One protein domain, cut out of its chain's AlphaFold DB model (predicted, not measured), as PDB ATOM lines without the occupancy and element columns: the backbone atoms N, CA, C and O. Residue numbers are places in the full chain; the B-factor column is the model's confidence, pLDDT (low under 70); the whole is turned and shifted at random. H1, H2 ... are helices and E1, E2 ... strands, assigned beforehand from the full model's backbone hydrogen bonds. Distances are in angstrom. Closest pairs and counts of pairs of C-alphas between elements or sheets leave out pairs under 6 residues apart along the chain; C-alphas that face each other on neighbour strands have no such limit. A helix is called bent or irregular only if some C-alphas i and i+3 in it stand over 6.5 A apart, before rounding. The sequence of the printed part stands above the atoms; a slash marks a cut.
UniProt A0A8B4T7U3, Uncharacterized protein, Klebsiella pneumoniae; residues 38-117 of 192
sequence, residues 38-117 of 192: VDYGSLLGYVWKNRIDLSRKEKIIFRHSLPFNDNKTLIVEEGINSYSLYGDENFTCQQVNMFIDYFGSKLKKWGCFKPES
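What this domain is: This is residues 38 to 117 of the 192 residues of an uncharacterized protein of Klebsiella pneumoniae (UniProt A0A8B4T7U3). A twisted sheet of five strands curls round one kinked helix, H1, which packs on one of its faces and leaves the other face bare. A loop at residues 50 to 59 joins E1 to E2 at one end of the long axis, and the turn between E2 and E3 makes the other end. The printed part has 80 residues with one named helix and five named strands, E1, E2, E3, E4, H1 and E5 along the chain, in the mixed class of helices and strands. The sheet's order is E2, E3, E4, E1, E5, antiparallel throughout. The whole is compact, with a radius of gyration of the C-alphas of 12.5 A, and elongated in outline, 39 by 24 by 21 A.

Where its parts are: Strand E1, residues 42 to 49, begins with C-alpha 42 at (-7.861, -166.023, -20.239) and is 21.8 A long. E2, residues 60 to 69, is the longest strand by residues and spans 25.6 A. E3, residues 72 to 79, spans 22.6 A, and E4, residues 82 to 87, spans 16.8 A. H1, residues 89 to 110, begins with C-alpha 89 at (-12.017, -160.774, -19.521) and spans 26.7 A. It is irregular, with C-alphas 90 and 93 being 8.3 A apart, and it has a kink of 64 degrees near residue 103. E5, residues 113 to 116, ends with C-alpha 116 at (-18.555, -173.331, -14.246).

How they stand to each other: E2, E3 and E4 form a meander, each strand the antiparallel neighbour of the one before. E2 and E3 are a hairpin, with N 64 and O 76 within hydrogen-bond range at 2.8 A. E3 and E4 are a hairpin too, with N 77 and O 84 at 2.9 A. E1 is the antiparallel neighbour of E4, with N 44 and O 85 at 2.8 A; E1 to E4 form a Greek key, a meander whose last strand pairs with the strand before it. E5, an edge strand like E2, is antiparallel to E1, with N 48 and O 114 at 2.8 A. E4, H1 and E5 form a split strand-helix-strand unit, two strands running the same way with E1 between them, and its crossover is right-handed. H1 is on the sheet, which gives two layers, a helix on one face of a sheet. The closest C-alphas of H1 and E3 are those of Gln 95 and Leu 74, 6.2 A apart; those of H1 and E1 are Trp 110 and Lys 49, also 6.2 A. In H1, 13 of 18 O i to N i+4 pairs are within hydrogen-bond range. E2 and E5 are apart.

The domain as a whole: The two C-alphas farthest apart, those of Ser 55 and Asp 70, are 40.2 A from each other. The printed part has no cut. The link from E1 to E2 is short, with 10 residues, and the other links are tight. The mean pLDDT of the printed part is 87.8; residue 38 and residues 51 to 57 are under 70.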
ATOM      1  N   VAL A  38      -0.773-170.515 -29.520       57.81
ATOM      2  CA  VAL A  38      -2.019-169.806 -29.757       57.81
ATOM      3  C   VAL A  38      -2.285-169.061 -28.459       57.81
ATOM      4  O   VAL A  38      -2.473-169.691 -27.422       57.81
ATOM      5  N   ASP A  39      -2.248-167.733 -28.499       71.31
ATOM      6  CA  ASP A  39      -2.700-166.920 -27.377       71.31
ATOM      7  C   ASP A  39      -4.217-167.111 -27.234       71.31
ATOM      8  O   ASP A  39      -5.012-166.542 -27.983       71.31
ATOM      9  N   TYR A  40      -4.619-168.000 -26.323       71.69
ATOM     10  CA  TYR A  40      -6.027-168.268 -26.024       71.69
ATOM     11  C   TYR A  40      -6.682-167.105 -25.270       71.69
ATOM     12  O   TYR A  40      -7.907-167.075 -25.155       71.69
ATOM     13  N   GLY A  41      -5.905-166.151 -24.750       82.88
ATOM     14  CA  GLY A  41      -6.360-165.272 -23.682       82.88
ATOM     15  C   GLY A  41      -6.669-166.049 -22.396       82.88
ATOM     16  O   GLY A  41      -6.234-167.187 -22.195       82.88
ATOM     17  N   SER A  42      -7.444-165.430 -21.510       90.12
ATOM     18  CA  SER A  42      -7.861-166.023 -20.239       90.12
ATOM     19  C   SER A  42      -8.986-167.033 -20.440       90.12
ATOM     20  O   SER A  42      -9.902-166.829 -21.238       90.12
ATOM     21  N   LEU A  43      -8.965-168.113 -19.658       93.38
ATOM     22  CA  LEU A  43     -10.106-169.016 -19.537       93.38
ATOM     23  C   LEU A  43     -11.268-168.278 -18.856       93.38
ATOM     24  O   LEU A  43     -11.219-168.007 -17.658       93.38
ATOM     25  N   LEU A  44     -12.332-168.009 -19.608       94.69
ATOM     26  CA  LEU A  44     -13.524-167.334 -19.096       94.69
ATOM     27  C   LEU A  44     -14.458-168.276 -18.346       94.69
ATOM     28  O   LEU A  44     -15.110-167.858 -17.394       94.69
ATOM     29  N   GLY A  45     -14.564-169.532 -18.781       93.19
ATOM     30  CA  GLY A  45     -15.446-170.506 -18.152       93.19
ATOM     31  C   GLY A  45     -15.663-171.768 -18.976       93.19
ATOM     32  O   GLY A  45     -15.277-171.867 -20.142       93.19
ATOM     33  N   TYR A  46     -16.321-172.731 -18.344       92.62
ATOM     34  CA  TYR A  46     -16.747-173.992 -18.930       92.62
ATOM     35  C   TYR A  46     -18.266-174.072 -18.980       92.62
ATOM     36  O   TYR A  46     -18.963-173.574 -18.096       92.62
ATOM     37  N   VAL A  47     -18.780-174.763 -19.988       93.44
ATOM     38  CA  VAL A  47     -20.195-175.108 -20.112       93.44
ATOM     39  C   VAL A  47     -20.303-176.605 -20.311       93.44
ATOM     40  O   VAL A  47     -19.929-177.122 -21.358       93.44
ATOM     41  N   TRP A  48     -20.847-177.309 -19.328       90.94
ATOM     42  CA  TRP A  48     -20.969-178.761 -19.356       90.94
ATOM     43  C   TRP A  48     -22.385-179.190 -19.681       90.94
ATOM     44  O   TRP A  48     -23.349-178.686 -19.106       90.94
ATOM     45  N   LYS A  49     -22.527-180.206 -20.525       89.38
ATOM     46  CA  LYS A  49     -23.770-180.957 -20.643       89.38
ATOM     47  C   LYS A  49     -24.119-181.547 -19.281       89.38
ATOM     48  O   LYS A  49     -23.321-182.245 -18.659       89.38
ATOM     49  N   ASN A  50     -25.337-181.289 -18.819       76.88
ATOM     50  CA  ASN A  50     -25.787-181.764 -17.523       76.88
ATOM     51  C   ASN A  50     -26.183-183.244 -17.637       76.88
ATOM     52  O   ASN A  50     -27.338-183.553 -17.926       76.88
ATOM     53  N   ARG A  51     -25.206-184.153 -17.506       69.25
ATOM     54  CA  ARG A  51     -25.360-185.585 -17.179       69.25
ATOM     55  C   ARG A  51     -23.993-186.238 -16.944       69.25
ATOM     56  O   ARG A  51     -22.998-185.879 -17.560       69.25
ATOM     57  N   ILE A  52     -24.001-187.195 -16.023       57.69
ATOM     58  CA  ILE A  52     -22.858-187.859 -15.394       57.69
ATOM     59  C   ILE A  52     -22.082-188.708 -16.407       57.69
ATOM     60  O   ILE A  52     -22.562-189.761 -16.813       57.69
ATOM     61  N   ASP A  53     -20.863-188.289 -16.737       53.00
ATOM     62  CA  ASP A  53     -19.725-189.211 -16.752       53.00
ATOM     63  C   ASP A  53     -18.431-188.449 -16.420       53.00
ATOM     64  O   ASP A  53     -17.632-188.116 -17.291       53.00
ATOM     65  N   LEU A  54     -18.238-188.155 -15.128       55.59
ATOM     66  CA  LEU A  54     -17.023-187.517 -14.591       55.59
ATOM     67  C   LEU A  54     -15.761-188.389 -14.765       55.59
ATOM     68  O   LEU A  54     -14.668-187.960 -14.404       55.59
ATOM     69  N   SER A  55     -15.898-189.624 -15.266       53.56
ATOM     70  CA  SER A  55     -14.790-190.574 -15.390       53.56
ATOM     71  C   SER A  55     -13.998-190.435 -16.691       53.56
ATOM     72  O   SER A  55     -12.870-190.923 -16.781       53.56
ATOM     73  N   ARG A  56     -14.554-189.760 -17.705       55.97
ATOM     74  CA  ARG A  56     -13.881-189.574 -18.992       55.97
ATOM     75  C   ARG A  56     -13.179-188.226 -19.012       55.97
ATOM     76  O   ARG A  56     -13.816-187.191 -18.849       55.97
ATOM     77  N   LYS A  57     -11.865-188.237 -19.264       67.31
ATOM     78  CA  LYS A  57     -11.158-187.027 -19.701       67.31
ATOM     79  C   LYS A  57     -11.887-186.491 -20.932       67.31
ATOM     80  O   LYS A  57     -12.083-187.231 -21.897       67.31
ATOM     81  N   GLU A  58     -12.322-185.241 -20.862       76.44
ATOM     82  CA  GLU A  58     -13.035-184.600 -21.958       76.44
ATOM     83  C   GLU A  58     -12.120-184.534 -23.187       76.44
ATOM     84  O   GLU A  58     -10.961-184.126 -23.093       76.44
ATOM     85  N   LYS A  59     -12.626-184.987 -24.337       83.69
ATOM     86  CA  LYS A  59     -11.880-184.962 -25.596       83.69
ATOM     87  C   LYS A  59     -12.363-183.774 -26.409       83.69
ATOM     88  O   LYS A  59     -13.522-183.755 -26.819       83.69
ATOM     89  N   ILE A  60     -11.463-182.833 -26.681       88.69
ATOM     90  CA  ILE A  60     -11.739-181.729 -27.599       88.69
ATOM     91  C   ILE A  60     -11.905-182.299 -29.007       88.69
ATOM     92  O   ILE A  60     -11.034-183.010 -29.512       88.69
ATOM     93  N   ILE A  61     -13.056-182.023 -29.612       92.62
ATOM     94  CA  ILE A  61     -13.395-182.467 -30.966       92.62
ATOM     95  C   ILE A  61     -13.187-181.359 -31.990       92.62
ATOM     96  O   ILE A  61     -12.897-181.654 -33.148       92.62
ATOM     97  N   PHE A  62     -13.327-180.097 -31.584       93.06
ATOM     98  CA  PHE A  62     -13.167-178.968 -32.487       93.06
ATOM     99  C   PHE A  62     -12.801-177.689 -31.735       93.06
ATOM    100  O   PHE A  62     -13.204-177.498 -30.590       93.06
ATOM    101  N   ARG A  63     -12.079-176.786 -32.402       94.56
ATOM    102  CA  ARG A  63     -11.787-175.442 -31.902       94.56
ATOM    103  C   ARG A  63     -12.388-174.404 -32.834       94.56
ATOM    104  O   ARG A  63     -12.065-174.369 -34.018       94.56
ATOM    105  N   HIS A  64     -13.237-173.552 -32.282       95.00
ATOM    106  CA  HIS A  64     -13.849-172.431 -32.981       95.00
ATOM    107  C   HIS A  64     -13.114-171.146 -32.629       95.00
ATOM    108  O   HIS A  64     -12.827-170.899 -31.461       95.00
ATOM    109  N   SER A  65     -12.873-170.316 -33.639       94.25
ATOM    110  CA  SER A  65     -12.360-168.958 -33.474       94.25
ATOM    111  C   SER A  65     -13.436-167.990 -33.938       94.25
ATOM    112  O   SER A  65     -13.768-167.955 -35.124       94.25
ATOM    113  N   LEU A  66     -14.010-167.242 -33.001       93.94
ATOM    114  CA  LEU A  66     -15.120-166.330 -33.246       93.94
ATOM    115  C   LEU A  66     -14.629-164.878 -33.090       93.94
ATOM    116  O   LEU A  66     -14.496-164.402 -31.961       93.94
ATOM    117  N   PRO A  67     -14.288-164.181 -34.190       91.44
ATOM    118  CA  PRO A  67     -13.879-162.780 -34.137       91.44
ATOM    119  C   PRO A  67     -15.087-161.873 -33.873       91.44
ATOM    120  O   PRO A  67     -16.155-162.094 -34.444       91.44
ATOM    121  N   PHE A  68     -14.924-160.846 -33.035       84.75
ATOM    122  CA  PHE A  68     -16.040-159.963 -32.648       84.75
ATOM    123  C   PHE A  68     -15.716-158.470 -32.557       84.75
ATOM    124  O   PHE A  68     -16.643-157.674 -32.483       84.75
ATOM    125  N   ASN A  69     -14.441-158.083 -32.594       81.12
ATOM    126  CA  ASN A  69     -13.969-156.702 -32.744       81.12
ATOM    127  C   ASN A  69     -12.640-156.720 -33.512       81.12
ATOM    128  O   ASN A  69     -12.031-157.786 -33.660       81.12
ATOM    129  N   ASP A  70     -12.158-155.551 -33.945       73.94
ATOM    130  CA  ASP A  70     -10.839-155.415 -34.566       73.94
ATOM    131  C   ASP A  70      -9.765-155.994 -33.623       73.94
ATOM    132  O   ASP A  70      -9.459-155.439 -32.568       73.94
ATOM    133  N   ASN A  71      -9.223-157.158 -33.998       82.00
ATOM    134  CA  ASN A  71      -8.198-157.931 -33.283       82.00
ATOM    135  C   ASN A  71      -8.635-158.660 -31.996       82.00
ATOM    136  O   ASN A  71      -7.769-159.094 -31.234       82.00
ATOM    137  N   LYS A  72      -9.937-158.846 -31.739       88.56
ATOM    138  CA  LYS A  72     -10.418-159.668 -30.609       88.56
ATOM    139  C   LYS A  72     -11.160-160.903 -31.099       88.56
ATOM    140  O   LYS A  72     -12.019-160.826 -31.977       88.56
ATOM    141  N   THR A  73     -10.828-162.038 -30.494       92.06
ATOM    142  CA  THR A  73     -11.371-163.350 -30.846       92.06
ATOM    143  C   THR A  73     -11.759-164.089 -29.575       92.06
ATOM    144  O   THR A  73     -10.981-164.133 -28.627       92.06
ATOM    145  N   LEU A  74     -12.953-164.677 -29.558       94.75
ATOM    146  CA  LEU A  74     -13.318-165.702 -28.588       94.75
ATOM    147  C   LEU A  74     -12.898-167.055 -29.157       94.75
ATOM    148  O   LEU A  74     -13.329-167.431 -30.250       94.75
ATOM    149  N   ILE A  75     -12.102-167.799 -28.402       96.06
ATOM    150  CA  ILE A  75     -11.789-169.187 -28.717       96.06
ATOM    151  C   ILE A  75     -12.743-170.085 -27.938       96.06
ATOM    152  O   ILE A  75     -12.894-169.949 -26.724       96.06
ATOM    153  N   VAL A  76     -13.399-171.009 -28.637       96.62
ATOM    154  CA  VAL A  76     -14.273-172.011 -28.022       96.62
ATOM    155  C   VAL A  76     -13.773-173.394 -28.388       96.62
ATOM    156  O   VAL A  76     -13.821-173.794 -29.552       96.62
ATOM    157  N   GLU A  77     -13.322-174.148 -27.397       95.19
ATOM    158  CA  GLU A  77     -13.029-175.564 -27.574       95.19
ATOM    159  C   GLU A  77     -14.303-176.369 -27.314       95.19
ATOM    160  O   GLU A  77     -14.834-176.382 -26.207       95.19
ATOM    161  N   GLU A  78     -14.829-176.997 -28.362       94.56
ATOM    162  CA  GLU A  78     -15.971-177.906 -28.302       94.56
ATOM    163  C   GLU A  78     -15.458-179.301 -27.936       94.56
ATOM    164  O   GLU A  78     -14.683-179.913 -28.678       94.56
ATOM    165  N   GLY A  79     -15.890-179.790 -26.778       91.06
ATOM    166  CA  GLY A  79     -15.778-181.181 -26.363       91.06
ATOM    167  C   GLY A  79     -16.991-182.004 -26.804       91.06
ATOM    168  O   GLY A  79     -17.940-181.508 -27.410       91.06
ATOM    169  N   ILE A  80     -16.991-183.287 -26.461       88.25
ATOM    170  CA  ILE A  80     -18.145-184.177 -26.650       88.25
ATOM    171  C   ILE A  80     -19.309-183.731 -25.755       88.25
ATOM    172  O   ILE A  80     -20.469-183.760 -26.176       88.25
ATOM    173  N   ASN A  81     -19.003-183.339 -24.517       88.44
ATOM    174  CA  ASN A  81     -19.994-182.953 -23.513       88.44
ATOM    175  C   ASN A  81     -19.724-181.576 -22.904       88.44
ATOM    176  O   ASN A  81     -20.326-181.244 -21.881       88.44
ATOM    177  N   SER A  82     -18.850-180.773 -23.502       91.94
ATOM    178  CA  SER A  82     -18.477-179.485 -22.936       91.94
ATOM    179  C   SER A  82     -18.155-178.430 -23.986       91.94
ATOM    180  O   SER A  82     -17.946-178.732 -25.161       91.94
ATOM    181  N   TYR A  83     -18.104-177.188 -23.526       95.00
ATOM    182  CA  TYR A  83     -17.415-176.097 -24.190       95.00
ATOM    183  C   TYR A  83     -16.482-175.419 -23.192       95.00
ATOM    184  O   TYR A  83     -16.900-175.125 -22.071       95.00
ATOM    185  N   SER A  84     -15.256-175.132 -23.613       95.19
ATOM    186  CA  SER A  84     -14.308-174.284 -22.886       95.19
ATOM    187  C   SER A  84     -14.161-172.968 -23.632       95.19
ATOM    188  O   SER A  84     -13.918-172.972 -24.840       95.19
ATOM    189  N   LEU A  85     -14.358-171.848 -22.940       96.62
ATOM    190  CA  LEU A  85     -14.353-170.519 -23.540       96.62
ATOM    191  C   LEU A  85     -13.121-169.749 -23.075       96.62
ATOM    192  O   LEU A  85     -12.913-169.587 -21.873       96.62
ATOM    193  N   TYR A  86     -12.359-169.225 -24.029       95.44
ATOM    194  CA  TYR A  86     -11.154-168.444 -23.779       95.44
ATOM    195  C   TYR A  86     -11.201-167.110 -24.525       95.44
ATOM    196  O   TYR A  86     -11.643-167.048 -25.675       95.44
ATOM    197  N   GLY A  87     -10.756-166.038 -23.878       93.56
ATOM    198  CA  GLY A  87     -10.557-164.743 -24.517       93.56
ATOM    199  C   GLY A  87     -10.265-163.637 -23.508       93.56
ATOM    200  O   GLY A  87      -9.576-163.860 -22.518       93.56
ATOM    201  N   ASP A  88     -10.758-162.430 -23.766       91.94
ATOM    202  CA  ASP A  88     -10.409-161.241 -22.987       91.94
ATOM    203  C   ASP A  88     -11.483-160.948 -21.928       91.94
ATOM    204  O   ASP A  88     -12.642-160.680 -22.246       91.94
ATOM    205  N   GLU A  89     -11.099-160.985 -20.650       91.44
ATOM    206  CA  GLU A  89     -12.017-160.774 -19.521       91.44
ATOM    207  C   GLU A  89     -12.724-159.413 -19.576       91.44
ATOM    208  O   GLU A  89     -13.874-159.310 -19.149       91.44
ATOM    209  N   ASN A  90     -12.119-158.398 -20.205       92.62
ATOM    210  CA  ASN A  90     -12.736-157.076 -20.375       92.62
ATOM    211  C   ASN A  90     -13.951-157.086 -21.321       92.62
ATOM    212  O   ASN A  90     -14.702-156.113 -21.383       92.62
ATOM    213  N   PHE A  91     -14.146-158.168 -22.079       93.50
ATOM    214  CA  PHE A  91     -15.228-158.317 -23.051       93.50
ATOM    215  C   PHE A  91     -16.140-159.509 -22.732       93.50
ATOM    216  O   PHE A  91     -16.876-159.976 -23.606       93.50
ATOM    217  N   THR A  92     -16.150-159.974 -21.476       94.38
ATOM    218  CA  THR A  92     -16.901-161.160 -21.031       94.38
ATOM    219  C   THR A  92     -18.369-161.137 -21.474       94.38
ATOM    220  O   THR A  92     -18.847-162.121 -22.034       94.38
ATOM    221  N   CYS A  93     -19.070-160.006 -21.328       95.00
ATOM    222  CA  CYS A  93     -20.459-159.849 -21.789       95.00
ATOM    223  C   CYS A  93     -20.633-160.150 -23.290       95.00
ATOM    224  O   CYS A  93     -21.449-160.983 -23.684       95.00
ATOM    225  N   GLN A  94     -19.828-159.506 -24.140       95.50
ATOM    226  CA  GLN A  94     -19.902-159.662 -25.597       95.50
ATOM    227  C   GLN A  94     -19.543-161.090 -26.018       95.50
ATOM    228  O   GLN A  94     -20.193-161.679 -26.883       95.50
ATOM    229  N   GLN A  95     -18.535-161.665 -25.365       95.62
ATOM    230  CA  GLN A  95     -18.069-163.019 -25.624       95.62
ATOM    231  C   GLN A  95     -19.105-164.077 -25.223       95.62
ATOM    232  O   GLN A  95     -19.342-165.017 -25.983       95.62
ATOM    233  N   VAL A  96     -19.784-163.908 -24.085       97.12
ATOM    234  CA  VAL A  96     -20.902-164.773 -23.679       97.12
ATOM    235  C   VAL A  96     -22.056-164.679 -24.676       97.12
ATOM    236  O   VAL A  96     -22.559-165.716 -25.112       97.12
ATOM    237  N   ASN A  97     -22.443-163.467 -25.088       95.94
ATOM    238  CA  ASN A  97     -23.515-163.271 -26.068       95.94
ATOM    239  C   ASN A  97     -23.207-163.999 -27.374       95.94
ATOM    240  O   ASN A  97     -24.020-164.789 -27.850       95.94
ATOM    241  N   MET A  98     -21.996-163.815 -27.899       96.12
ATOM    242  CA  MET A  98     -21.561-164.463 -29.129       96.12
ATOM    243  C   MET A  98     -21.525-165.992 -29.005       96.12
ATOM    244  O   MET A  98     -21.954-166.695 -29.922       96.12
ATOM    245  N   PHE A  99     -21.058-166.525 -27.873       97.44
ATOM    246  CA  PHE A  99     -21.118-167.962 -27.614       97.44
ATOM    247  C   PHE A  99     -22.562-168.474 -27.646       97.44
ATOM    248  O   PHE A  99     -22.857-169.474 -28.304       97.44
ATOM    249  N   ILE A 100     -23.481-167.792 -26.966       97.00
ATOM    250  CA  ILE A 100     -24.879-168.214 -26.888       97.00
ATOM    251  C   ILE A 100     -25.592-168.058 -28.238       97.00
ATOM    252  O   ILE A 100     -26.393-168.925 -28.598       97.00
ATOM    253  N   ASP A 101     -25.280-167.024 -29.016       95.69
ATOM    254  CA  ASP A 101     -25.775-166.849 -30.385       95.69
ATOM    255  C   ASP A 101     -25.332-168.002 -31.289       95.69
ATOM    256  O   ASP A 101     -26.148-168.592 -32.001       95.69
ATOM    257  N   TYR A 102     -24.053-168.372 -31.217       96.12
ATOM    258  CA  TYR A 102     -23.477-169.393 -32.086       96.12
ATOM    259  C   TYR A 102     -23.879-170.819 -31.668       96.12
ATOM    260  O   TYR A 102     -24.276-171.642 -32.498       96.12
ATOM    261  N   PHE A 103     -23.819-171.133 -30.371       96.12
ATOM    262  CA  PHE A 103     -23.986-172.494 -29.845       96.12
ATOM    263  C   PHE A 103     -25.343-172.756 -29.184       96.12
ATOM    264  O   PHE A 103     -25.667-173.913 -28.908       96.12
ATOM    265  N   GLY A 104     -26.185-171.740 -28.972       93.50
ATOM    266  CA  GLY A 104     -27.446-171.870 -28.231       93.50
ATOM    267  C   GLY A 104     -28.381-172.954 -28.774       93.50
ATOM    268  O   GLY A 104     -29.020-173.675 -28.007       93.50
ATOM    269  N   SER A 105     -28.420-173.148 -30.096       92.69
ATOM    270  CA  SER A 105     -29.209-174.221 -30.716       92.69
ATOM    271  C   SER A 105     -28.682-175.625 -30.382       92.69
ATOM    272  O   SER A 105     -29.478-176.541 -30.157       92.69
ATOM    273  N   LYS A 106     -27.356-175.806 -30.299       92.56
ATOM    274  CA  LYS A 106     -26.721-177.059 -29.868       92.56
ATOM    275  C   LYS A 106     -26.953-177.295 -28.374       92.56
ATOM    276  O   LYS A 106     -27.346-178.395 -27.996       92.56
ATOM    277  N   LEU A 107     -26.813-176.256 -27.549       92.75
ATOM    278  CA  LEU A 107     -27.072-176.320 -26.107       92.75
ATOM    279  C   LEU A 107     -28.521-176.721 -25.796       92.75
ATOM    280  O   LEU A 107     -28.758-177.564 -24.934       92.75
ATOM    281  N   LYS A 108     -29.509-176.213 -26.546       91.06
ATOM    282  CA  LYS A 108     -30.912-176.653 -26.406       91.06
ATOM    283  C   LYS A 108     -31.077-178.160 -26.625       91.06
ATOM    284  O   LYS A 108     -31.831-178.798 -25.895       91.06
ATOM    285  N   LYS A 109     -30.352-178.749 -27.584       91.12
ATOM    286  CA  LYS A 109     -30.403-180.199 -27.864       91.12
ATOM    287  C   LYS A 109     -29.816-181.044 -26.735       91.12
ATOM    288  O   LYS A 109     -30.156-182.219 -26.624       91.12
ATOM    289  N   TRP A 110     -28.954-180.476 -25.895       89.31
ATOM    290  CA  TRP A 110     -28.450-181.163 -24.708       89.31
ATOM    291  C   TRP A 110     -29.521-181.361 -23.634       89.31
ATOM    292  O   TRP A 110     -29.359-182.225 -22.774       89.31
ATOM    293  N   GLY A 111     -30.620-180.606 -23.689       86.25
ATOM    294  CA  GLY A 111     -31.740-180.699 -22.758       86.25
ATOM    295  C   GLY A 111     -31.471-180.039 -21.409       86.25
ATOM    296  O   GLY A 111     -32.406-179.495 -20.835       86.25
ATOM    297  N   CYS A 112     -30.227-180.051 -20.919       88.00
ATOM    298  CA  CYS A 112     -29.771-179.234 -19.799       88.00
ATOM    299  C   CYS A 112     -28.235-179.104 -19.779       88.00
ATOM    300  O   CYS A 112     -27.530-180.032 -20.186       88.00
ATOM    301  N   PHE A 113     -27.710-177.977 -19.300       90.81
ATOM    302  CA  PHE A 113     -26.272-177.712 -19.179       90.81
ATOM    303  C   PHE A 113     -25.950-176.818 -17.980       90.81
ATOM    304  O   PHE A 113     -26.831-176.129 -17.482       90.81
ATOM    305  N   LYS A 114     -24.705-176.828 -17.505       90.56
ATOM    306  CA  LYS A 114     -24.255-176.053 -16.341       90.56
ATOM    307  C   LYS A 114     -23.007-175.222 -16.675       90.56
ATOM    308  O   LYS A 114     -22.085-175.776 -17.280       90.56
ATOM    309  N   PRO A 115     -22.959-173.928 -16.318       92.94
ATOM    310  CA  PRO A 115     -21.737-173.141 -16.389       92.94
ATOM    311  C   PRO A 115     -20.863-173.371 -15.149       92.94
ATOM    312  O   PRO A 115     -21.372-173.550 -14.041       92.94
ATOM    313  N   GLU A 116     -19.548-173.315 -15.323       89.69
ATOM    314  CA  GLU A 116     -18.555-173.331 -14.246       89.69
ATOM    315  C   GLU A 116     -17.468-172.301 -14.557       89.69
ATOM    316  O   GLU A 116     -16.880-172.322 -15.637       89.69
ATOM    317  N   SER A 117     -17.209-171.379 -13.631       90.12
ATOM    318  CA  SER A 117     -16.147-170.388 -13.782       90.12
ATOM    319  C   SER A 117     -15.739-169.783 -12.441       90.12
ATOM    320  O   SER A 117     -16.552-169.681 -11.519       90.12
TER     321      SER A 117